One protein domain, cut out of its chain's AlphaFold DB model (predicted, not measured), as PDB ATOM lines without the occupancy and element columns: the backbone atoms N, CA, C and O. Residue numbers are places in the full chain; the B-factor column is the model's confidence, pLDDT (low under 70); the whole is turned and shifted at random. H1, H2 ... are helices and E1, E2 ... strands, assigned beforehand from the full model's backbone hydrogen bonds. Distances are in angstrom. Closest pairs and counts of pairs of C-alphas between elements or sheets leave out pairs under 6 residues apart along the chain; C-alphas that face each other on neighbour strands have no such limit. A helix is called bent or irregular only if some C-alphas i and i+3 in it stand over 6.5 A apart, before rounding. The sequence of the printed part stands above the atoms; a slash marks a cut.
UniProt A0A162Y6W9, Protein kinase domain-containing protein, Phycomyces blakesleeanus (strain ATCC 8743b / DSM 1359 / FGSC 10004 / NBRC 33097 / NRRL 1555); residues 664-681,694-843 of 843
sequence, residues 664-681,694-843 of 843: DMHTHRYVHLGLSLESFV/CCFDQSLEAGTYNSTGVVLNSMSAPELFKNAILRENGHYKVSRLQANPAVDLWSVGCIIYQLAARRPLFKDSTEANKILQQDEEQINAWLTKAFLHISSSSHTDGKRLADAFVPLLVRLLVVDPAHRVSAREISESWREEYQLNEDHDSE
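Overview. This is residues 664 to 681 and 694 to 843 of the 843 residues of the protein "Protein kinase domain-containing protein" of Phycomyces blakesleeanus (strain ATCC 8743b / DSM 1359 / FGSC 10004 / NBRC 33097 / NRRL 1555) (UniProt A0A162Y6W9). Helix H3 runs through the core, with H6 side by side with it; H5 folds back from H6 as the other half of a helical hairpin, and H7 lies near H3 and H6. The small strand hairpin E1 and E2 lies at one end of the long axis, and residues 837 to 843, with H8, stick out at the other. The printed part has 168 residues, with eight named helices and two named strands in the order H1, H2, E1, E2, H3, H4, H5, H6, H7, H8; the sheet is E1 - E2, antiparallel, and the class is mostly helix. The whole is compact, with a radius of gyration of the C-alphas of 16.6 A and spans of 53 by 38 by 28 A.

Along the chain. H1 is residues 664 to 667, with C-alpha 664 at (6.402, -20.507, 0.327). H2 is residues 718 to 721, E1 residues 724 to 726 and E2 residues 732 to 734. H3, residues 741 to 757, begins at C-alpha (-0.321, -11.214, 1.006) and is 24.6 A long. H4 is residues 765 to 772, 10.1 A. H5, residues 776 to 791, is 23.1 A; H6, residues 798 to 812, is 20.2 A; H7, residues 823 to 834, is 16.7 A. H8, residues 838 to 841, ends at C-alpha (19.302, -34.739, 13.534). H6 is irregular, but only just, with C-alphas 804 and 807 6.51 A apart; H8 is irregular, with C-alphas 838 and 841 7.3 A apart.

Arrangement. H3, H5 and H6 make a bundle, helices at shallow tilts to each other. H3 and H6 touch, closest at the C-alphas of Gly 749 and Leu 812, 5.2 A, at 11 degrees, opposite ways. H5, with residues 787 to 791 alone, touches H6 in a helical hairpin, closest at the C-alphas of Ser 791 and Gly 798, 5.0 A. H3 and H5 only just touch, only at their ends, with 3 pairs of C-alphas within 8 A; the closest are Ala 757 and Ile 790, 5.1 A. H7 is close to H3 but not clearly touching, closest at the C-alphas of Leu 745 and Ala 823, 6.8 A. H1 is likewise close to H3, at the C-alphas of His 666 and Pro 741, 6.5 A. H4 and H5 only just touch, only at the corner, with 3 pairs of C-alphas within 8 A, closest at Leu 772 and Ile 779, 6.4 A. H2 touches H4 at the C-alphas of Pro 718 and Leu 772, 5.2 A. In the hairpin E1 and E2, N 725 and O 733 are 2.9 A apart, within hydrogen-bond range. Every O i to N i+4 pair is within that range in H4 and H7, against 12 of 13 in H3, 9 of 12 in H5 and 8 of 11 in H6; H1, H2 and H8 are too short for such a pair.

Size, cuts and confidence. The C-alphas of Glu 728 and Glu 843 are the two farthest apart, 59.4 A. Residues 682 to 693 are not printed, and C-alphas 681 and 694 are 7.2 A apart across the cut. Of the links printed whole, none is long. Residues 839 to 843 are under pLDDT 70.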
ATOM      1  N   ASP A 664       6.199 -19.876   1.630       98.06
ATOM      2  CA  ASP A 664       6.402 -20.507   0.327       98.06
ATOM      3  C   ASP A 664       5.386 -20.002  -0.697       98.06
ATOM      4  O   ASP A 664       5.764 -19.593  -1.800       98.06
ATOM      5  N   MET A 665       4.102 -19.967  -0.336       98.19
ATOM      6  CA  MET A 665       3.043 -19.485  -1.223       98.19
ATOM      7  C   MET A 665       3.262 -18.027  -1.654       98.19
ATOM      8  O   MET A 665       3.190 -17.707  -2.846       98.19
ATOM      9  N   HIS A 666       3.604 -17.154  -0.704       98.38
ATOM     10  CA  HIS A 666       3.879 -15.736  -0.950       98.38
ATOM     11  C   HIS A 666       5.159 -15.529  -1.768       98.38
ATOM     12  O   HIS A 666       5.200 -14.644  -2.625       98.38
ATOM     13  N   THR A 667       6.177 -16.374  -1.580       97.88
ATOM     14  CA  THR A 667       7.417 -16.357  -2.381       97.88
ATOM     15  C   THR A 667       7.146 -16.687  -3.851       97.88
ATOM     16  O   THR A 667       7.735 -16.077  -4.741       97.88
ATOM     17  N   HIS A 668       6.184 -17.573  -4.122       98.06
ATOM     18  CA  HIS A 668       5.702 -17.865  -5.477       98.06
ATOM     19  C   HIS A 668       4.685 -16.833  -5.990       98.06
ATOM     20  O   HIS A 668       4.068 -17.041  -7.032       98.06
ATOM     21  N   ARG A 669       4.530 -15.702  -5.285       97.94
ATOM     22  CA  ARG A 669       3.629 -14.594  -5.618       97.94
ATOM     23  C   ARG A 669       2.156 -14.987  -5.660       97.94
ATOM     24  O   ARG A 669       1.406 -14.373  -6.406       97.94
ATOM     25  N   TYR A 670       1.715 -15.951  -4.859       98.31
ATOM     26  CA  TYR A 670       0.291 -16.247  -4.696       98.31
ATOM     27  C   TYR A 670      -0.213 -15.797  -3.328       98.31
ATOM     28  O   TYR A 670       0.537 -15.763  -2.360       98.31
ATOM     29  N   VAL A 671      -1.493 -15.444  -3.269       98.31
ATOM     30  CA  VAL A 671      -2.253 -15.084  -2.069       98.31
ATOM     31  C   VAL A 671      -3.448 -16.022  -2.009       98.31
ATOM     32  O   VAL A 671      -4.110 -16.234  -3.025       98.31
ATOM     33  N   HIS A 672      -3.717 -16.610  -0.853       98.19
ATOM     34  CA  HIS A 672      -4.702 -17.671  -0.712       98.19
ATOM     35  C   HIS A 672      -6.144 -17.154  -0.697       98.19
ATOM     36  O   HIS A 672      -7.020 -17.786  -1.288       98.19
ATOM     37  N   LEU A 673      -6.383 -16.001  -0.061       97.25
ATOM     38  CA  LEU A 673      -7.650 -15.246   0.020       97.25
ATOM     39  C   LEU A 673      -8.817 -15.929   0.738       97.25
ATOM     40  O   LEU A 673      -9.730 -15.252   1.200       97.25
ATOM     41  N   GLY A 674      -8.779 -17.245   0.878       96.19
ATOM     42  CA  GLY A 674      -9.656 -17.984   1.764       96.19
ATOM     43  C   GLY A 674      -8.832 -18.940   2.601       96.19
ATOM     44  O   GLY A 674      -8.854 -20.126   2.333       96.19
ATOM     45  N   LEU A 675      -8.073 -18.504   3.599       97.69
ATOM     46  CA  LEU A 675      -7.500 -19.473   4.545       97.69
ATOM     47  C   LEU A 675      -8.548 -19.872   5.587       97.69
ATOM     48  O   LEU A 675      -9.405 -19.080   5.983       97.69
ATOM     49  N   SER A 676      -8.534 -21.144   5.959       96.56
ATOM     50  CA  SER A 676      -9.318 -21.731   7.046       96.56
ATOM     51  C   SER A 676      -8.522 -22.869   7.681       96.56
ATOM     52  O   SER A 676      -7.492 -23.285   7.151       96.56
ATOM     53  N   LEU A 677      -9.021 -23.429   8.782       96.81
ATOM     54  CA  LEU A 677      -8.451 -24.647   9.371       96.81
ATOM     55  C   LEU A 677      -8.470 -25.850   8.414       96.81
ATOM     56  O   LEU A 677      -7.709 -26.793   8.583       96.81
ATOM     57  N   GLU A 678      -9.326 -25.843   7.400       95.38
ATOM     58  CA  GLU A 678      -9.386 -26.913   6.400       95.38
ATOM     59  C   GLU A 678      -8.345 -26.758   5.303       95.38
ATOM     60  O   GLU A 678      -8.058 -27.707   4.585       95.38
ATOM     61  N   SER A 679      -7.787 -25.554   5.166       97.12
ATOM     62  CA  SER A 679      -6.766 -25.258   4.161       97.12
ATOM     63  C   SER A 679      -5.415 -25.884   4.517       97.12
ATOM     64  O   SER A 679      -4.483 -25.752   3.738       97.12
ATOM     65  N   PHE A 680      -5.292 -26.532   5.680       97.94
ATOM     66  CA  PHE A 680      -4.069 -27.171   6.154       97.94
ATOM     67  C   PHE A 680      -4.316 -28.655   6.394       97.94
ATOM     68  O   PHE A 680      -5.132 -29.028   7.240       97.94
ATOM     69  N   VAL A 681      -3.584 -29.494   5.660       96.88
ATOM     70  CA  VAL A 681      -3.665 -30.957   5.744       96.88
ATOM     71  C   VAL A 681      -2.304 -31.577   6.023       96.88
ATOM     72  O   VAL A 681      -1.300 -31.129   5.475       96.88
ATOM     73  N   CYS A 694      -3.736 -26.235   1.040       97.38
ATOM     74  CA  CYS A 694      -4.681 -26.714   0.028       97.38
ATOM     75  C   CYS A 694      -5.893 -25.770  -0.088       97.38
ATOM     76  O   CYS A 694      -5.945 -24.762   0.598       97.38
ATOM     77  N   CYS A 695      -6.896 -26.115  -0.911       95.69
ATOM     78  CA  CYS A 695      -8.098 -25.291  -1.157       95.69
ATOM     79  C   CYS A 695      -7.802 -23.967  -1.895       95.69
ATOM     80  O   CYS A 695      -8.180 -22.878  -1.473       95.69
ATOM     81  N   PHE A 696      -7.127 -24.083  -3.041       97.06
ATOM     82  CA  PHE A 696      -6.654 -22.958  -3.855       97.06
ATOM     83  C   PHE A 696      -7.724 -22.291  -4.746       97.06
ATOM     84  O   PHE A 696      -7.393 -21.546  -5.672       97.06
ATOM     85  N   ASP A 697      -9.006 -22.557  -4.514       95.31
ATOM     86  CA  ASP A 697     -10.111 -22.154  -5.391       95.31
ATOM     87  C   ASP A 697     -10.325 -20.640  -5.470       95.31
ATOM     88  O   ASP A 697     -10.780 -20.129  -6.497       95.31
ATOM     89  N   GLN A 698      -9.954 -19.923  -4.409       95.94
ATOM     90  CA  GLN A 698     -10.024 -18.463  -4.331       95.94
ATOM     91  C   GLN A 698      -8.658 -17.786  -4.418       95.94
ATOM     92  O   GLN A 698      -8.589 -16.558  -4.419       95.94
ATOM     93  N   SER A 699      -7.577 -18.565  -4.492       97.00
ATOM     94  CA  SER A 699      -6.222 -18.027  -4.495       97.00
ATOM     95  C   SER A 699      -5.953 -17.227  -5.759       97.00
ATOM     96  O   SER A 699      -6.457 -17.561  -6.824       97.00
ATOM     97  N   LEU A 700      -5.125 -16.191  -5.681       97.00
ATOM     98  CA  LEU A 700      -4.778 -15.328  -6.809       97.00
ATOM     99  C   LEU A 700      -3.303 -14.962  -6.788       97.00
ATOM    100  O   LEU A 700      -2.654 -15.017  -5.750       97.00
ATOM    101  N   GLU A 701      -2.773 -14.561  -7.937       97.31
ATOM    102  CA  GLU A 701      -1.431 -13.993  -7.989       97.31
ATOM    103  C   GLU A 701      -1.426 -12.614  -7.301       97.31
ATOM    104  O   GLU A 701      -2.310 -11.782  -7.524       97.31
ATOM    105  N   ALA A 702      -0.438 -12.362  -6.450       97.44
ATOM    106  CA  ALA A 702      -0.282 -11.131  -5.694       97.44
ATOM    107  C   ALA A 702      -0.250  -9.909  -6.624       97.44
ATOM    108  O   ALA A 702       0.480  -9.867  -7.618       97.44
ATOM    109  N   GLY A 703      -1.046  -8.897  -6.284       96.69
ATOM    110  CA  GLY A 703      -1.222  -7.675  -7.063       96.69
ATOM    111  C   GLY A 703      -2.281  -7.764  -8.166       96.69
ATOM    112  O   GLY A 703      -2.642  -6.720  -8.714       96.69
ATOM    113  N   THR A 704      -2.815  -8.952  -8.474       96.12
ATOM    114  CA  THR A 704      -3.899  -9.108  -9.458       96.12
ATOM    115  C   THR A 704      -5.270  -8.797  -8.858       96.12
ATOM    116  O   THR A 704      -5.481  -8.911  -7.650       96.12
ATOM    117  N   TYR A 705      -6.210  -8.382  -9.710       93.38
ATOM    118  CA  TYR A 705      -7.582  -8.089  -9.305       93.38
ATOM    119  C   TYR A 705      -8.486  -9.303  -9.482       93.38
ATOM    120  O   TYR A 705      -8.511  -9.922 -10.547       93.38
ATOM    121  N   ASN A 706      -9.294  -9.588  -8.464       87.69
ATOM    122  CA  ASN A 706     -10.306 -10.627  -8.543       87.69
ATOM    123  C   ASN A 706     -11.572 -10.132  -9.261       87.69
ATOM    124  O   ASN A 706     -12.327  -9.319  -8.715       87.69
ATOM    125  N   SER A 707     -11.857 -10.671 -10.448       84.75
ATOM    126  CA  SER A 707     -13.127 -10.434 -11.144       84.75
ATOM    127  C   SER A 707     -14.270 -11.332 -10.660       84.75
ATOM    128  O   SER A 707     -15.426 -10.929 -10.743       84.75
ATOM    129  N   THR A 708     -13.983 -12.541 -10.166       87.25
ATOM    130  CA  THR A 708     -15.002 -13.506  -9.713       87.25
ATOM    131  C   THR A 708     -15.488 -13.218  -8.294       87.25
ATOM    132  O   THR A 708     -16.592 -13.635  -7.939       87.25
ATOM    133  N   GLY A 709     -14.711 -12.452  -7.526       92.44
ATOM    134  CA  GLY A 709     -14.940 -12.081  -6.131       92.44
ATOM    135  C   GLY A 709     -14.543 -13.180  -5.140       92.44
ATOM    136  O   GLY A 709     -14.449 -14.347  -5.506       92.44
ATOM    137  N   VAL A 710     -14.302 -12.788  -3.890       94.81
ATOM    138  CA  VAL A 710     -13.849 -13.654  -2.787       94.81
ATOM    139  C   VAL A 710     -14.995 -13.820  -1.795       94.81
ATOM    140  O   VAL A 710     -15.585 -12.824  -1.372       94.81
ATOM    141  N   VAL A 711     -15.323 -15.065  -1.461       95.00
ATOM    142  CA  VAL A 711     -16.273 -15.423  -0.403       95.00
ATOM    143  C   VAL A 711     -15.538 -15.363   0.929       95.00
ATOM    144  O   VAL A 711     -14.552 -16.069   1.135       95.00
ATOM    145  N   LEU A 712     -16.014 -14.499   1.818       95.94
ATOM    146  CA  LEU A 712     -15.406 -14.264   3.120       95.94
ATOM    147  C   LEU A 712     -15.921 -15.275   4.144       95.94
ATOM    148  O   LEU A 712     -17.075 -15.693   4.099       95.94
ATOM    149  N   ASN A 713     -15.056 -15.619   5.089       95.75
ATOM    150  CA  ASN A 713     -15.340 -16.472   6.238       95.75
ATOM    151  C   ASN A 713     -14.997 -15.743   7.548       95.75
ATOM    152  O   ASN A 713     -14.510 -14.612   7.536       95.75
ATOM    153  N   SER A 714     -15.191 -16.409   8.688       96.62
ATOM    154  CA  SER A 714     -14.855 -15.862  10.012       96.62
ATOM    155  C   SER A 714     -13.375 -15.495  10.192       96.62
ATOM    156  O   SER A 714     -13.049 -14.739  11.094       96.62
ATOM    157  N   MET A 715     -12.473 -15.987   9.339       97.81
ATOM    158  CA  MET A 715     -11.027 -15.726   9.404       97.81
ATOM    159  C   MET A 715     -10.568 -14.656   8.407       97.81
ATOM    160  O   MET A 715      -9.371 -14.415   8.260       97.81
ATOM    161  N   SER A 716     -11.490 -14.030   7.676       97.94
ATOM    162  CA  SER A 716     -11.163 -13.022   6.668       97.94
ATOM    163  C   SER A 716     -10.704 -11.705   7.302       97.94
ATOM    164  O   SER A 716     -11.157 -11.326   8.381       97.94
ATOM    165  N   ALA A 717      -9.787 -11.012   6.628       98.00
ATOM    166  CA  ALA A 717      -9.184  -9.776   7.124       98.00
ATOM    167  C   ALA A 717     -10.171  -8.587   7.145       98.00
ATOM    168  O   ALA A 717     -11.059  -8.519   6.287       98.00
ATOM    169  N   PRO A 718     -10.022  -7.619   8.073       97.94
ATOM    170  CA  PRO A 718     -10.946  -6.490   8.228       97.94
ATOM    171  C   PRO A 718     -11.093  -5.651   6.956       97.94
ATOM    172  O   PRO A 718     -12.192  -5.225   6.604       97.94
ATOM    173  N   GLU A 719     -10.011  -5.449   6.205       97.44
ATOM    174  CA  GLU A 719     -10.028  -4.716   4.939       97.44
ATOM    175  C   GLU A 719     -10.891  -5.377   3.852       97.44
ATOM    176  O   GLU A 719     -11.337  -4.688   2.932       97.44
ATOM    177  N   LEU A 720     -11.178  -6.679   3.965       96.81
ATOM    178  CA  LEU A 720     -12.082  -7.385   3.057       96.81
ATOM    179  C   LEU A 720     -13.550  -7.104   3.393       96.81
ATOM    180  O   LEU A 720     -14.362  -6.934   2.484       96.81
ATOM    181  N   PHE A 721     -13.878  -7.001   4.683       96.50
ATOM    182  CA  PHE A 721     -15.239  -6.732   5.154       96.50
ATOM    183  C   PHE A 721     -15.715  -5.310   4.840       96.50
ATOM    184  O   PHE A 721     -16.901  -5.119   4.582       96.50
ATOM    185  N   LYS A 722     -14.805  -4.329   4.750       94.44
ATOM    186  CA  LYS A 722     -15.143  -2.927   4.415       94.44
ATOM    187  C   LYS A 722     -15.925  -2.774   3.107       94.44
ATOM    188  O   LYS A 722     -16.735  -1.863   2.988       94.44
ATOM    189  N   ASN A 723     -15.681  -3.656   2.135       93.25
ATOM    190  CA  ASN A 723     -16.327  -3.637   0.818       93.25
ATOM    191  C   ASN A 723     -17.156  -4.906   0.555       93.25
ATOM    192  O   ASN A 723     -17.451  -5.232  -0.599       93.25
ATOM    193  N   ALA A 724     -17.474  -5.667   1.603       95.81
ATOM    194  CA  ALA A 724     -18.208  -6.909   1.463       95.81
ATOM    195  C   ALA A 724     -19.704  -6.653   1.280       95.81
ATOM    196  O   ALA A 724     -20.303  -5.804   1.933       95.81
ATOM    197  N   ILE A 725     -20.318  -7.440   0.403       95.19
ATOM    198  CA  ILE A 725     -21.759  -7.445   0.171       95.19
ATOM    199  C   ILE A 725     -22.303  -8.765   0.714       95.19
ATOM    200  O   ILE A 725     -21.804  -9.833   0.349       95.19
ATOM    201  N   LEU A 726     -23.317  -8.690   1.578       94.50
ATOM    202  CA  LEU A 726     -24.048  -9.864   2.048       94.50
ATOM    203  C   LEU A 726     -24.867 -10.450   0.891       94.50
ATOM    204  O   LEU A 726     -25.619  -9.733   0.231       94.50
ATOM    205  N   ARG A 727     -24.704 -11.744   0.620       91.69
ATOM    206  CA  ARG A 727     -25.487 -12.467  -0.387       91.69
ATOM    207  C   ARG A 727     -26.733 -13.099   0.224       91.69
ATOM    208  O   ARG A 727     -26.808 -13.316   1.427       91.69
ATOM    209  N   GLU A 728     -27.681 -13.463  -0.637       87.12
ATOM    210  CA  GLU A 728     -28.928 -14.152  -0.264       87.12
ATOM    211  C   GLU A 728     -28.691 -15.464   0.499       87.12
ATOM    212  O   GLU A 728     -29.502 -15.854   1.328       87.12
ATOM    213  N   ASN A 729     -27.553 -16.123   0.261       85.12
ATOM    214  CA  ASN A 729     -27.155 -17.340   0.966       85.12
ATOM    215  C   ASN A 729     -26.464 -17.080   2.319       85.12
ATOM    216  O   ASN A 729     -25.886 -18.000   2.884       85.12
ATOM    217  N   GLY A 730     -26.472 -15.841   2.818       88.88
ATOM    218  CA  GLY A 730     -25.879 -15.467   4.105       88.88
ATOM    219  C   GLY A 730     -24.361 -15.266   4.086       88.88
ATOM    220  O   GLY A 730     -23.801 -14.809   5.079       88.88
ATOM    221  N   HIS A 731     -23.681 -15.540   2.968       90.56
ATOM    222  CA  HIS A 731     -22.236 -15.341   2.872       90.56
ATOM    223  C   HIS A 731     -21.878 -13.921   2.437       90.56
ATOM    224  O   HIS A 731     -22.489 -13.334   1.539       90.56
ATOM    225  N   TYR A 732     -20.815 -13.388   3.027       93.19
ATOM    226  CA  TYR A 732     -20.227 -12.123   2.611       93.19
ATOM    227  C   TYR A 732     -19.325 -12.342   1.399       93.19
ATOM    228  O   TYR A 732     -18.529 -13.281   1.359       93.19
ATOM    229  N   LYS A 733     -19.423 -11.466   0.398       95.19
ATOM    230  CA  LYS A 733     -18.560 -11.515  -0.782       95.19
ATOM    231  C   LYS A 733     -17.994 -10.147  -1.117       95.19
ATOM    232  O   LYS A 733     -18.744  -9.183  -1.248       95.19
ATOM    233  N   VAL A 734     -16.688 -10.082  -1.355       95.56
ATOM    234  CA  VAL A 734     -16.012  -8.883  -1.866       95.56
ATOM    235  C   VAL A 734     -15.679  -9.059  -3.346       95.56
ATOM    236  O   VAL A 734     -15.223 -10.116  -3.781       95.56
ATOM    237  N   SER A 735     -15.930  -8.028  -4.149       93.56
ATOM    238  CA  SER A 735     -15.591  -8.003  -5.579       93.56
ATOM    239  C   SER A 735     -14.494  -6.974  -5.837       93.56
ATOM    240  O   SER A 735     -14.386  -6.006  -5.091       93.56
ATOM    241  N   ARG A 736     -13.702  -7.148  -6.907       90.06
ATOM    242  CA  ARG A 736     -12.627  -6.210  -7.300       90.06
ATOM    243  C   ARG A 736     -11.555  -6.001  -6.223       90.06
ATOM    244  O   ARG A 736     -10.979  -4.924  -6.109       90.06
ATOM    245  N   LEU A 737     -11.266  -7.045  -5.454       93.94
ATOM    246  CA  LEU A 737     -10.161  -7.051  -4.505       93.94
ATOM    247  C   LEU A 737      -8.828  -7.170  -5.252       93.94
ATOM    248  O   LEU A 737      -8.699  -8.029  -6.125       93.94
ATOM    249  N   GLN A 738      -7.840  -6.359  -4.877       96.31
ATOM    250  CA  GLN A 738      -6.449  -6.606  -5.240       96.31
ATOM    251  C   GLN A 738      -5.845  -7.616  -4.260       96.31
ATOM    252  O   GLN A 738      -5.849  -7.383  -3.052       96.31
ATOM    253  N   ALA A 739      -5.334  -8.736  -4.769       96.25
ATOM    254  CA  ALA A 739      -4.739  -9.778  -3.945       96.25
ATOM    255  C   ALA A 739      -3.494  -9.246  -3.213       96.25
ATOM    256  O   ALA A 739      -2.496  -8.904  -3.848       96.25
ATOM    257  N   ASN A 740      -3.552  -9.182  -1.883       97.00
ATOM    258  CA  ASN A 740      -2.468  -8.690  -1.034       97.00
ATOM    259  C   ASN A 740      -2.073  -9.777  -0.018       97.00
ATOM    260  O   ASN A 740      -2.936 -10.168   0.763       97.00
ATOM    261  N   PRO A 741      -0.805 -10.229   0.030       98.25
ATOM    262  CA  PRO A 741      -0.321 -11.214   1.006       98.25
ATOM    263  C   PRO A 741      -0.689 -10.919   2.471       98.25
ATOM    264  O   PRO A 741      -0.887 -11.840   3.260       98.25
ATOM    265  N   ALA A 742      -0.833  -9.640   2.836       98.38
ATOM    266  CA  ALA A 742      -1.211  -9.220   4.182       98.38
ATOM    267  C   ALA A 742      -2.572  -9.771   4.643       98.38
ATOM    268  O   ALA A 742      -2.759  -9.980   5.843       98.38
ATOM    269  N   VAL A 743      -3.513 -10.031   3.726       98.00
ATOM    270  CA  VAL A 743      -4.841 -10.566   4.084       98.00
ATOM    271  C   VAL A 743      -4.738 -11.998   4.614       98.00
ATOM    272  O   VAL A 743      -5.420 -12.343   5.575       98.00
ATOM    273  N   ASP A 744      -3.833 -12.806   4.053       98.62
ATOM    274  CA  ASP A 744      -3.619 -14.187   4.493       98.62
ATOM    275  C   ASP A 744      -2.979 -14.236   5.884       98.62
ATOM    276  O   ASP A 744      -3.264 -15.140   6.666       98.62
ATOM    277  N   LEU A 745      -2.132 -13.257   6.213       98.56
ATOM    278  CA  LEU A 745      -1.482 -13.174   7.522       98.56
ATOM    279  C   LEU A 745      -2.474 -12.926   8.652       98.56
ATOM    280  O   LEU A 745      -2.323 -13.502   9.728       98.56
ATOM    281  N   TRP A 746      -3.515 -12.132   8.395       98.62
ATOM    282  CA  TRP A 746      -4.620 -11.998   9.336       98.62
ATOM    283  C   TRP A 746      -5.315 -13.344   9.551       98.62
ATOM    284  O   TRP A 746      -5.479 -13.779  10.691       98.62
ATOM    285  N   SER A 747      -5.664 -14.042   8.464       98.50
ATOM    286  CA  SER A 747      -6.314 -15.352   8.546       98.50
ATOM    287  C   SER A 747      -5.462 -16.382   9.288       98.50
ATOM    288  O   SER A 747      -5.981 -17.109  10.134       98.50
ATOM    289  N   VAL A 748      -4.149 -16.409   9.046       98.62
ATOM    290  CA  VAL A 748      -3.213 -17.250   9.803       98.62
ATOM    291  C   VAL A 748      -3.141 -16.834  11.272       98.62
ATOM    292  O   VAL A 748      -3.119 -17.705  12.137       98.62
ATOM    293  N   GLY A 749      -3.201 -15.539  11.586       98.69
ATOM    294  CA  GLY A 749      -3.345 -15.055  12.960       98.69
ATOM    295  C   GLY A 749      -4.592 -15.617  13.653       98.69
ATOM    296  O   GLY A 749      -4.503 -16.095  14.782       98.69
ATOM    297  N   CYS A 750      -5.744 -15.647  12.971       98.62
ATOM    298  CA  CYS A 750      -6.967 -16.259  13.504       98.62
ATOM    299  C   CYS A 750      -6.805 -17.771  13.742       98.62
ATOM    300  O   CYS A 750      -7.245 -18.283  14.772       98.62
ATOM    301  N   ILE A 751      -6.149 -18.477  12.816       98.44
ATOM    302  CA  ILE A 751      -5.873 -19.920  12.911       98.44
ATOM    303  C   ILE A 751      -4.946 -20.228  14.090       98.44
ATOM    304  O   ILE A 751      -5.251 -21.097  14.905       98.44
ATOM    305  N   ILE A 752      -3.842 -19.491  14.217       98.50
ATOM    306  CA  ILE A 752      -2.867 -19.652  15.304       98.50
ATOM    307  C   ILE A 752      -3.505 -19.306  16.651       98.50
ATOM    308  O   ILE A 752      -3.279 -20.007  17.636       98.50
ATOM    309  N   TYR A 753      -4.351 -18.274  16.703       98.25
ATOM    310  CA  TYR A 753      -5.129 -17.975  17.901       98.25
ATOM    311  C   TYR A 753      -6.015 -19.165  18.287       98.25
ATOM    312  O   TYR A 753      -6.017 -19.570  19.449       98.25
ATOM    313  N   GLN A 754      -6.729 -19.764  17.329       97.56
ATOM    314  CA  GLN A 754      -7.601 -20.905  17.603       97.56
ATOM    315  C   GLN A 754      -6.822 -22.155  18.024       97.56
ATOM    316  O   GLN A 754      -7.269 -22.878  18.913       97.56
ATOM    317  N   LEU A 755      -5.636 -22.372  17.458       96.62
ATOM    318  CA  LEU A 755      -4.701 -23.412  17.884       96.62
ATOM    319  C   LEU A 755      -4.231 -23.192  19.336       96.62
ATOM    320  O   LEU A 755      -4.226 -24.126  20.141       96.62
ATOM    321  N   ALA A 756      -3.881 -21.955  19.698       96.44
ATOM    322  CA  ALA A 756      -3.401 -21.612  21.036       96.44
ATOM    323  C   ALA A 756      -4.514 -21.686  22.093       96.44
ATOM    324  O   ALA A 756      -4.347 -22.362  23.112       96.44
ATOM    325  N   ALA A 757      -5.645 -21.025  21.825       95.56
ATOM    326  CA  ALA A 757      -6.763 -20.821  22.743       95.56
ATOM    327  C   ALA A 757      -7.825 -21.935  22.704       95.56
ATOM    328  O   ALA A 757      -8.764 -21.893  23.499       95.56
ATOM    329  N   ARG A 758      -7.714 -22.890  21.766       94.81
ATOM    330  CA  ARG A 758      -8.686 -23.979  21.522       94.81
ATOM    331  C   ARG A 758     -10.114 -23.498  21.250       94.81
ATOM    332  O   ARG A 758     -11.083 -24.219  21.461       94.81
ATOM    333  N   ARG A 759     -10.254 -22.265  20.776       95.19
ATOM    334  CA  ARG A 759     -11.542 -21.622  20.517       95.19
ATOM    335  C   ARG A 759     -11.401 -20.646  19.357       95.19
ATOM    336  O   ARG A 759     -10.344 -20.026  19.231       95.19
ATOM    337  N   PRO A 760     -12.422 -20.501  18.509       96.94
ATOM    338  CA  PRO A 760     -12.328 -19.597  17.375       96.94
ATOM    339  C   PRO A 760     -12.190 -18.142  17.847       96.94
ATOM    340  O   PRO A 760     -12.695 -17.774  18.911       96.94
ATOM    341  N   LEU A 761     -11.479 -17.315  17.068       97.56
ATOM    342  CA  LEU A 761     -11.391 -15.872  17.339       97.56
ATOM    343  C   LEU A 761     -12.745 -15.194  17.119       97.56
ATOM    344  O   LEU A 761     -13.117 -14.323  17.890       97.56
ATOM    345  N   PHE A 762     -13.486 -15.642  16.111       97.38
ATOM    346  CA  PHE A 762     -14.849 -15.213  15.816       97.38
ATOM    347  C   PHE A 762     -15.703 -16.459  15.613       97.38
ATOM    348  O   PHE A 762     -15.271 -17.385  14.925       97.38
ATOM    349  N   LYS A 763     -16.899 -16.491  16.194       95.50
ATOM    350  CA  LYS A 763     -17.829 -17.621  16.109       95.50
ATOM    351  C   LYS A 763     -18.187 -17.955  14.663       95.50
ATOM    352  O   LYS A 763     -18.187 -19.124  14.294       95.50
ATOM    353  N   ASP A 764     -18.474 -16.933  13.865       94.56
ATOM    354  CA  ASP A 764     -18.900 -17.048  12.472       94.56
ATOM    355  C   ASP A 764     -18.551 -15.773  11.676       94.56
ATOM    356  O   ASP A 764     -17.982 -14.813  12.209       94.56
ATOM    357  N   SER A 765     -18.846 -15.764  10.370       94.56
ATOM    358  CA  SER A 765     -18.588 -14.605   9.505       94.56
ATOM    359  C   SER A 765     -19.443 -13.383   9.848       94.56
ATOM    360  O   SER A 765     -19.059 -12.262   9.518       94.56
ATOM    361  N   THR A 766     -20.595 -13.572  10.495       95.44
ATOM    362  CA  THR A 766     -21.499 -12.479  10.879       95.44
ATOM    363  C   THR A 766     -20.957 -11.733  12.091       95.44
ATOM    364  O   THR A 766     -20.917 -10.501  12.081       95.44
ATOM    365  N   GLU A 767     -20.478 -12.456  13.106       96.38
ATOM    366  CA  GLU A 767     -19.770 -11.874  14.246       96.38
ATOM    367  C   GLU A 767     -18.482 -11.176  13.792       96.38
ATOM    368  O   GLU A 767     -18.249 -10.026  14.175       96.38
ATOM    369  N   ALA A 768     -17.691 -11.826  12.929       96.56
ATOM    370  CA  ALA A 768     -16.491 -11.224  12.356       96.56
ATOM    371  C   ALA A 768     -16.827  -9.910  11.636       96.56
ATOM    372  O   ALA A 768     -16.235  -8.881  11.943       96.56
ATOM    373  N   ASN A 769     -17.831  -9.901  10.753       96.31
ATOM    374  CA  ASN A 769     -18.258  -8.682  10.068       96.31
ATOM    375  C   ASN A 769     -18.697  -7.584  11.053       96.31
ATOM    376  O   ASN A 769     -18.285  -6.435  10.917       96.31
ATOM    377  N   LYS A 770     -19.496  -7.926  12.073       97.12
ATOM    378  CA  LYS A 770     -19.985  -6.963  13.073       97.12
ATOM    379  C   LYS A 770     -18.842  -6.282  13.828       97.12
ATOM    380  O   LYS A 770     -18.887  -5.075  14.030       97.12
ATOM    381  N   ILE A 771     -17.849  -7.053  14.258       97.56
ATOM    382  CA  ILE A 771     -16.692  -6.543  15.000       97.56
ATOM    383  C   ILE A 771     -15.730  -5.792  14.084       97.56
ATOM    384  O   ILE A 771     -15.269  -4.712  14.428       97.56
ATOM    385  N   LEU A 772     -15.416  -6.341  12.911       96.81
ATOM    386  CA  LEU A 772     -14.377  -5.799  12.032       96.81
ATOM    387  C   LEU A 772     -14.822  -4.556  11.251       96.81
ATOM    388  O   LEU A 772     -13.989  -3.897  10.631       96.81
ATOM    389  N   GLN A 773     -16.112  -4.218  11.297       95.88
ATOM    390  CA  GLN A 773     -16.634  -2.925  10.849       95.88
ATOM    391  C   GLN A 773     -16.517  -1.813  11.905       95.88
ATOM    392  O   GLN A 773     -16.801  -0.657  11.591       95.88
ATOM    393  N   GLN A 774     -16.125  -2.135  13.142       97.12
ATOM    394  CA  GLN A 774     -15.898  -1.135  14.183       97.12
ATOM    395  C   GLN A 774     -14.631  -0.311  13.905       97.12
ATOM    396  O   GLN A 774     -13.861  -0.587  12.980       97.12
ATOM    397  N   ASP A 775     -14.423   0.735  14.701       97.25
ATOM    398  CA  ASP A 775     -13.180   1.496  14.668       97.25
ATOM    399  C   ASP A 775     -11.984   0.634  15.122       97.25
ATOM    400  O   ASP A 775     -12.109  -0.389  15.801       97.25
ATOM    401  N   GLU A 776     -10.785   1.040  14.705       96.88
ATOM    402  CA  GLU A 776      -9.556   0.296  14.991       96.88
ATOM    403  C   GLU A 776      -9.308   0.138  16.502       96.88
ATOM    404  O   GLU A 776      -8.793  -0.889  16.943       96.88
ATOM    405  N   GLU A 777      -9.724   1.116  17.309       97.06
ATOM    406  CA  GLU A 777      -9.622   1.060  18.767       97.06
ATOM    407  C   GLU A 777     -10.502  -0.049  19.366       97.06
ATOM    408  O   GLU A 777     -10.004  -0.838  20.172       97.06
ATOM    409  N   GLN A 778     -11.765  -0.184  18.940       97.69
ATOM    410  CA  GLN A 778     -12.643  -1.263  19.408       97.69
ATOM    411  C   GLN A 778     -12.157  -2.637  18.946       97.69
ATOM    412  O   GLN A 778     -12.176  -3.585  19.737       97.69
ATOM    413  N   ILE A 779     -11.658  -2.750  17.708       97.69
ATOM    414  CA  ILE A 779     -11.072  -4.004  17.213       97.69
ATOM    415  C   ILE A 779      -9.868  -4.393  18.081       97.69
ATOM    416  O   ILE A 779      -9.790  -5.528  18.549       97.69
ATOM    417  N   ASN A 780      -8.961  -3.456  18.370       97.50
ATOM    418  CA  ASN A 780      -7.796  -3.705  19.222       97.50
ATOM    419  C   ASN A 780      -8.177  -4.027  20.677       97.50
ATOM    420  O   ASN A 780      -7.552  -4.887  21.307       97.50
ATOM    421  N   ALA A 781      -9.211  -3.379  21.220       97.69
ATOM    422  CA  ALA A 781      -9.738  -3.680  22.549       97.69
ATOM    423  C   ALA A 781     -10.301  -5.107  22.619       97.69
ATOM    424  O   ALA A 781     -10.042  -5.835  23.583       97.69
ATOM    425  N   TRP A 782     -11.007  -5.543  21.571       97.94
ATOM    426  CA  TRP A 782     -11.429  -6.933  21.447       97.94
ATOM    427  C   TRP A 782     -10.205  -7.850  21.333       97.94
ATOM    428  O   TRP A 782     -10.011  -8.679  22.214       97.94
ATOM    429  N   LEU A 783      -9.289  -7.664  20.383       97.75
ATOM    430  CA  LEU A 783      -8.088  -8.511  20.279       97.75
ATOM    431  C   LEU A 783      -7.324  -8.640  21.612       97.75
ATOM    432  O   LEU A 783      -6.945  -9.741  22.009       97.75
ATOM    433  N   THR A 784      -7.202  -7.549  22.369       97.19
ATOM    434  CA  THR A 784      -6.609  -7.558  23.716       97.19
ATOM    435  C   THR A 784      -7.361  -8.490  24.667       97.19
ATOM    436  O   THR A 784      -6.751  -9.340  25.317       97.19
ATOM    437  N   LYS A 785      -8.694  -8.382  24.729       97.31
ATOM    438  CA  LYS A 785      -9.528  -9.305  25.507       97.31
ATOM    439  C   LYS A 785      -9.376 -10.743  25.004       97.31
ATOM    440  O   LYS A 785      -9.283 -11.641  25.833       97.31
ATOM    441  N   ALA A 786      -9.280 -10.970  23.691       97.19
ATOM    442  CA  ALA A 786      -9.044 -12.290  23.098       97.19
ATOM    443  C   ALA A 786      -7.763 -12.921  23.645       97.19
ATOM    444  O   ALA A 786      -7.780 -14.063  24.103       97.19
ATOM    445  N   PHE A 787      -6.670 -12.159  23.660       97.06
ATOM    446  CA  PHE A 787      -5.360 -12.625  24.111       97.06
ATOM    447  C   PHE A 787      -5.316 -12.948  25.606       97.06
ATOM    448  O   PHE A 787      -4.647 -13.905  26.002       97.06
ATOM    449  N   LEU A 788      -6.092 -12.242  26.438       95.94
ATOM    450  CA  LEU A 788      -6.224 -12.586  27.860       95.94
ATOM    451  C   LEU A 788      -6.761 -14.006  28.067       95.94
ATOM    452  O   LEU A 788      -6.395 -14.664  29.038       95.94
ATOM    453  N   HIS A 789      -7.564 -14.520  27.137       95.19
ATOM    454  CA  HIS A 789      -8.083 -15.875  27.253       95.19
ATOM    455  C   HIS A 789      -7.049 -16.970  26.984       95.19
ATOM    456  O   HIS A 789      -7.210 -18.081  27.483       95.19
ATOM    457  N   ILE A 790      -5.972 -16.667  26.249       94.94
ATOM    458  CA  ILE A 790      -4.819 -17.577  26.143       94.94
ATOM    459  C   ILE A 790      -4.154 -17.697  27.519       94.94
ATOM    460  O   ILE A 790      -3.805 -18.789  27.950       94.94
ATOM    461  N   SER A 791      -4.050 -16.578  28.243       93.38
ATOM    462  CA  SER A 791      -3.461 -16.543  29.587       93.38
ATOM    463  C   SER A 791      -4.343 -17.224  30.636       93.38
ATOM    464  O   SER A 791      -3.826 -17.794  31.592       93.38
ATOM    465  N   SER A 792      -5.668 -17.162  30.470       91.75
ATOM    466  CA  SER A 792      -6.635 -17.715  31.422       91.75
ATOM    467  C   SER A 792      -6.964 -19.192  31.197       91.75
ATOM    468  O   SER A 792      -7.843 -19.714  31.882       91.75
ATOM    469  N   SER A 793      -6.350 -19.867  30.218       87.62
ATOM    470  CA  SER A 793      -6.607 -21.293  30.004       87.62
ATOM    471  C   SER A 793      -6.157 -22.078  31.240       87.62
ATOM    472  O   SER A 793      -5.017 -21.924  31.671       87.62
ATOM    473  N   SER A 794      -7.031 -22.919  31.793       74.31
ATOM    474  CA  SER A 794      -6.820 -23.664  33.047       74.31
ATOM    475  C   SER A 794      -5.677 -24.684  33.008       74.31
ATOM    476  O   SER A 794      -5.308 -25.229  34.048       74.31
ATOM    477  N   HIS A 795      -5.107 -24.954  31.833       78.25
ATOM    478  CA  HIS A 795      -3.939 -25.813  31.709       78.25
ATOM    479  C   HIS A 795      -2.707 -25.170  32.353       78.25
ATOM    480  O   HIS A 795      -2.486 -23.962  32.260       78.25
ATOM    481  N   THR A 796      -1.861 -26.006  32.956       78.50
ATOM    482  CA  THR A 796      -0.594 -25.623  33.606       78.50
ATOM    483  C   THR A 796       0.335 -24.801  32.705       78.50
ATOM    484  O   THR A 796       1.166 -24.046  33.204       78.50
ATOM    485  N   ASP A 797       0.146 -24.890  31.388       86.94
ATOM    486  CA  ASP A 797       0.933 -24.186  30.380       86.94
ATOM    487  C   ASP A 797       0.330 -22.854  29.911       86.94
ATOM    488  O   ASP A 797       0.916 -22.209  29.044       86.94
ATOM    489  N   GLY A 798      -0.794 -22.388  30.475       89.19
ATOM    490  CA  GLY A 798      -1.477 -21.166  30.021       89.19
ATOM    491  C   GLY A 798      -0.562 -19.938  29.963       89.19
ATOM    492  O   GLY A 798      -0.537 -19.214  28.968       89.19
ATOM    493  N   LYS A 799       0.298 -19.758  30.974       92.94
ATOM    494  CA  LYS A 799       1.305 -18.686  30.975       92.94
ATOM    495  C   LYS A 799       2.354 -18.868  29.875       92.94
ATOM    496  O   LYS A 799       2.659 -17.917  29.167       92.94
ATOM    497  N   ARG A 800       2.887 -20.083  29.709       94.44
ATOM    498  CA  ARG A 800       3.899 -20.393  28.684       94.44
ATOM    499  C   ARG A 800       3.338 -20.173  27.277       94.44
ATOM    500  O   ARG A 800       4.029 -19.625  26.426       94.44
ATOM    501  N   LEU A 801       2.085 -20.565  27.047       93.62
ATOM    502  CA  LEU A 801       1.366 -20.316  25.799       93.62
ATOM    503  C   LEU A 801       1.151 -18.821  25.570       93.62
ATOM    504  O   LEU A 801       1.403 -18.343  24.470       93.62
ATOM    505  N   ALA A 802       0.729 -18.069  26.586       94.25
ATOM    506  CA  ALA A 802       0.547 -16.627  26.457       94.25
ATOM    507  C   ALA A 802       1.865 -15.906  26.137       94.25
ATOM    508  O   ALA A 802       1.917 -15.133  25.180       94.25
ATOM    509  N   ASP A 803       2.931 -16.215  26.879       95.75
ATOM    510  CA  ASP A 803       4.263 -15.633  26.689       95.75
ATOM    511  C   ASP A 803       4.809 -15.907  25.275       95.75
ATOM    512  O   ASP A 803       5.514 -15.069  24.717       95.75
ATOM    513  N   ALA A 804       4.454 -17.054  24.689       96.56
ATOM    514  CA  ALA A 804       4.877 -17.465  23.355       96.56
ATOM    515  C   ALA A 804       4.010 -16.896  22.221       96.56
ATOM    516  O   ALA A 804       4.500 -16.284  21.275       96.56
ATOM    517  N   PHE A 805       2.697 -17.101  22.296       97.31
ATOM    518  CA  PHE A 805       1.791 -16.862  21.174       97.31
ATOM    519  C   PHE A 805       1.294 -15.419  21.101       97.31
ATOM    520  O   PHE A 805       1.023 -14.934  20.006       97.31
ATOM    521  N   VAL A 806       1.180 -14.700  22.223       97.56
ATOM    522  CA  VAL A 806       0.676 -13.315  22.199       97.56
ATOM    523  C   VAL A 806       1.608 -12.378  21.416       97.56
ATOM    524  O   VAL A 806       1.095 -11.654  20.561       97.56
ATOM    525  N   PRO A 807       2.947 -12.395  21.597       97.81
ATOM    526  CA  PRO A 807       3.847 -11.569  20.787       97.81
ATOM    527  C   PRO A 807       3.734 -11.843  19.281       97.81
ATOM    528  O   PRO A 807       3.734 -10.906  18.480       97.81
ATOM    529  N   LEU A 808       3.583 -13.115  18.897       97.94
ATOM    530  CA  LEU A 808       3.345 -13.523  17.513       97.94
ATOM    531  C   LEU A 808       2.011 -12.971  16.986       97.94
ATOM    532  O   LEU A 808       1.970 -12.340  15.930       97.94
ATOM    533  N   LEU A 809       0.923 -13.162  17.735       98.38
ATOM    534  CA  LEU A 809      -0.420 -12.728  17.343       98.38
ATOM    535  C   LEU A 809      -0.532 -11.208  17.211       98.38
ATOM    536  O   LEU A 809      -1.185 -10.741  16.285       98.38
ATOM    537  N   VAL A 810       0.151 -10.436  18.061       98.00
ATOM    538  CA  VAL A 810       0.211  -8.967  17.963       98.00
ATOM    539  C   VAL A 810       0.847  -8.502  16.645       98.00
ATOM    540  O   VAL A 810       0.499  -7.435  16.149       98.00
ATOM    541  N   ARG A 811       1.749  -9.292  16.046       98.25
ATOM    542  CA  ARG A 811       2.382  -8.977  14.749       98.25
ATOM    543  C   ARG A 811       1.538  -9.409  13.544       98.25
ATOM    544  O   ARG A 811       1.681  -8.826  12.471       98.25
ATOM    545  N   LEU A 812       0.686 -10.426  13.707       98.31
ATOM    546  CA  LEU A 812      -0.175 -10.972  12.647       98.31
ATOM    547  C   LEU A 812      -1.540 -10.269  12.573       98.31
ATOM    548  O   LEU A 812      -1.999  -9.913  11.489       98.31
ATOM    549  N   LEU A 813      -2.176 -10.042  13.723       98.50
ATOM    550  CA  LEU A 813      -3.520  -9.468  13.858       98.50
ATOM    551  C   LEU A 813      -3.474  -7.936  13.976       98.50
ATOM    552  O   LEU A 813      -4.122  -7.343  14.833       98.50
ATOM    553  N   VAL A 814      -2.696  -7.290  13.106       98.19
ATOM    554  CA  VAL A 814      -2.650  -5.824  12.997       98.19
ATOM    555  C   VAL A 814      -3.766  -5.363  12.061       98.19
ATOM    556  O   VAL A 814      -3.885  -5.876  10.947       98.19
ATOM    557  N   VAL A 815      -4.602  -4.413  12.487       98.00
ATOM    558  CA  VAL A 815      -5.762  -3.962  11.696       98.00
ATOM    559  C   VAL A 815      -5.322  -3.377  10.354       98.00
ATOM    560  O   VAL A 815      -5.861  -3.768   9.319       98.00
ATOM    561  N   ASP A 816      -4.307  -2.513  10.352       97.81
ATOM    562  CA  ASP A 816      -3.718  -1.991   9.121       97.81
ATOM    563  C   ASP A 816      -2.843  -3.052   8.414       97.81
ATOM    564  O   ASP A 816      -1.794  -3.439   8.946       97.81
ATOM    565  N   PRO A 817      -3.214  -3.508   7.199       97.88
ATOM    566  CA  PRO A 817      -2.435  -4.495   6.457       97.88
ATOM    567  C   PRO A 817      -1.011  -4.038   6.119       97.88
ATOM    568  O   PRO A 817      -0.141  -4.892   5.963       97.88
ATOM    569  N   ALA A 818      -0.742  -2.731   6.019       97.75
ATOM    570  CA  ALA A 818       0.595  -2.219   5.705       97.75
ATOM    571  C   ALA A 818       1.609  -2.448   6.839       97.75
ATOM    572  O   ALA A 818       2.814  -2.478   6.595       97.75
ATOM    573  N   HIS A 819       1.120  -2.623   8.068       97.94
ATOM    574  CA  HIS A 819       1.935  -2.834   9.260       97.94
ATOM    575  C   HIS A 819       2.077  -4.318   9.642       97.94
ATOM    576  O   HIS A 819       2.766  -4.631  10.614       97.94
ATOM    577  N   ARG A 820       1.447  -5.241   8.899       98.06
ATOM    578  CA  ARG A 820       1.583  -6.687   9.136       98.06
ATOM    579  C   ARG A 820       2.950  -7.182   8.671       98.06
ATOM    580  O   ARG A 820       3.410  -6.868   7.575       98.06
ATOM    581  N   VAL A 821       3.581  -7.998   9.505       97.81
ATOM    582  CA  VAL A 821       4.888  -8.604   9.215       97.81
ATOM    583  C   VAL A 821       4.750  -9.703   8.171       97.81
ATOM    584  O   VAL A 821       3.853 -10.526   8.283       97.81
ATOM    585  N   SER A 822       5.660  -9.772   7.194       98.44
ATOM    586  CA  SER A 822       5.624 -10.805   6.146       98.44
ATOM    587  C   SER A 822       5.698 -12.241   6.698       98.44
ATOM    588  O   SER A 822       6.357 -12.490   7.707       98.44
ATOM    589  N   ALA A 823       5.089 -13.206   5.990       98.25
ATOM    590  CA  ALA A 823       5.097 -14.625   6.374       98.25
ATOM    591  C   ALA A 823       6.521 -15.182   6.555       98.25
ATOM    592  O   ALA A 823       6.798 -15.916   7.501       98.25
ATOM    593  N   ARG A 824       7.447 -14.779   5.677       98.00
ATOM    594  CA  ARG A 824       8.850 -15.186   5.749       98.00
ATOM    595  C   ARG A 824       9.526 -14.670   7.018       98.00
ATOM    596  O   ARG A 824      10.029 -15.473   7.795       98.00
ATOM    597  N   GLU A 825       9.477 -13.360   7.253       98.00
ATOM    598  CA  GLU A 825      10.117 -12.736   8.418       98.00
ATOM    599  C   GLU A 825       9.584 -13.318   9.735       98.00
ATOM    600  O   GLU A 825      10.357 -13.620  10.644       98.00
ATOM    601  N   ILE A 826       8.265 -13.513   9.843       98.06
ATOM    602  CA  ILE A 826       7.676 -14.059  11.065       98.06
ATOM    603  C   ILE A 826       8.020 -15.545  11.256       98.06
ATOM    604  O   ILE A 826       8.265 -15.962  12.385       98.06
ATOM    605  N   SER A 827       8.107 -16.331  10.174       97.88
ATOM    606  CA  SER A 827       8.513 -17.743  10.237       97.88
ATOM    607  C   SER A 827       9.974 -17.913  10.674       97.88
ATOM    608  O   SER A 827      10.265 -18.762  11.517       97.88
ATOM    609  N   GLU A 828      10.881 -17.072  10.163       97.06
ATOM    610  CA  GLU A 828      12.301 -17.056  10.532       97.06
ATOM    611  C   GLU A 828      12.459 -16.641  12.004       97.06
ATOM    612  O   GLU A 828      13.108 -17.341  12.782       97.06
ATOM    613  N   SER A 829      11.763 -15.576  12.424       97.25
ATOM    614  CA  SER A 829      11.722 -15.125  13.822       97.25
ATOM    615  C   SER A 829      11.227 -16.221  14.774       97.25
ATOM    616  O   SER A 829      11.818 -16.420  15.833       97.25
ATOM    617  N   TRP A 830      10.159 -16.937  14.405       97.44
ATOM    618  CA  TRP A 830       9.598 -18.027  15.209       97.44
ATOM    619  C   TRP A 830      10.560 -19.216  15.310       97.44
ATOM    620  O   TRP A 830      10.773 -19.768  16.390       97.44
ATOM    621  N   ARG A 831      11.200 -19.585  14.194       96.94
ATOM    622  CA  ARG A 831      12.206 -20.652  14.150       96.94
ATOM    623  C   ARG A 831      13.387 -20.355  15.072       96.94
ATOM    624  O   ARG A 831      13.795 -21.230  15.835       96.94
ATOM    625  N   GLU A 832      13.913 -19.132  15.019       96.38
ATOM    626  CA  GLU A 832      15.034 -18.698  15.859       96.38
ATOM    627  C   GLU A 832      14.677 -18.668  17.348       96.38
ATOM    628  O   GLU A 832      15.480 -19.089  18.183       96.38
ATOM    629  N   GLU A 833      13.489 -18.168  17.691       96.31
ATOM    630  CA  GLU A 833      13.051 -18.019  19.080       96.31
ATOM    631  C   GLU A 833      12.952 -19.366  19.807       96.31
ATOM    632  O   GLU A 833      13.387 -19.478  20.956       96.31
ATOM    633  N   TYR A 834      12.465 -20.397  19.113       96.19
ATOM    634  CA  TYR A 834      12.250 -21.734  19.674       96.19
ATOM    635  C   TYR A 834      13.292 -22.774  19.247       96.19
ATOM    636  O   TYR A 834      13.148 -23.946  19.585       96.19
ATOM    637  N   GLN A 835      14.356 -22.362  18.547       95.62
ATOM    638  CA  GLN A 835      15.447 -23.238  18.088       95.62
ATOM    639  C   GLN A 835      14.951 -24.430  17.247       95.62
ATOM    640  O   GLN A 835      15.464 -25.543  17.349       95.62
ATOM    641  N   LEU A 836      13.955 -24.191  16.392       93.81
ATOM    642  CA  LEU A 836      13.281 -25.215  15.581       93.81
ATOM    643  C   LEU A 836      14.053 -25.527  14.290       93.81
ATOM    644  O   LEU A 836      13.493 -25.526  13.195       93.81
ATOM    645  N   ASN A 837      15.364 -25.731  14.393       89.19
ATOM    646  CA  ASN A 837      16.193 -26.027  13.228       89.19
ATOM    647  C   ASN A 837      16.013 -27.492  12.812       89.19
ATOM    648  O   ASN A 837      16.221 -28.397  13.617       89.19
ATOM    649  N   GLU A 838      15.670 -27.713  11.542       71.50
ATOM    650  CA  GLU A 838      15.451 -29.047  10.962       71.50
ATOM    651  C   GLU A 838      16.736 -29.901  10.921       71.50
ATOM    652  O   GLU A 838      16.672 -31.130  10.898       71.50
ATOM    653  N   ASP A 839      17.910 -29.267  10.978       63.09
ATOM    654  CA  ASP A 839      19.178 -29.909  10.615       63.09
ATOM    655  C   ASP A 839      19.910 -30.630  11.758       63.09
ATOM    656  O   ASP A 839      20.859 -31.377  11.504       63.09
ATOM    657  N   HIS A 840      19.481 -30.483  13.017       50.62
ATOM    658  CA  HIS A 840      20.232 -31.035  14.157       50.62
ATOM    659  C   HIS A 840      20.160 -32.562  14.328       50.62
ATOM    660  O   HIS A 840      20.801 -33.099  15.227       50.62
ATOM    661  N   ASP A 841      19.436 -33.277  13.467       49.31
ATOM    662  CA  ASP A 841      19.302 -34.739  13.534       49.31
ATOM    663  C   ASP A 841      20.073 -35.508  12.440       49.31
ATOM    664  O   ASP A 841      19.969 -36.743  12.367       49.31
ATOM    665  N   SER A 842      20.836 -34.794  11.598       46.72
ATOM    666  CA  SER A 842      21.612 -35.361  10.481       46.72
ATOM    667  C   SER A 842      23.087 -35.678  10.787       46.72
ATOM    668  O   SER A 842      23.705 -36.409  10.009       46.72
ATOM    669  N   GLU A 843      23.619 -35.235  11.933       36.03
ATOM    670  CA  GLU A 843      24.886 -35.717  12.525       36.03
ATOM    671  C   GLU A 843      24.643 -36.882  13.506       36.03
ATOM    672  O   GLU A 843      25.514 -37.782  13.582       36.03
TER     673      GLU A 843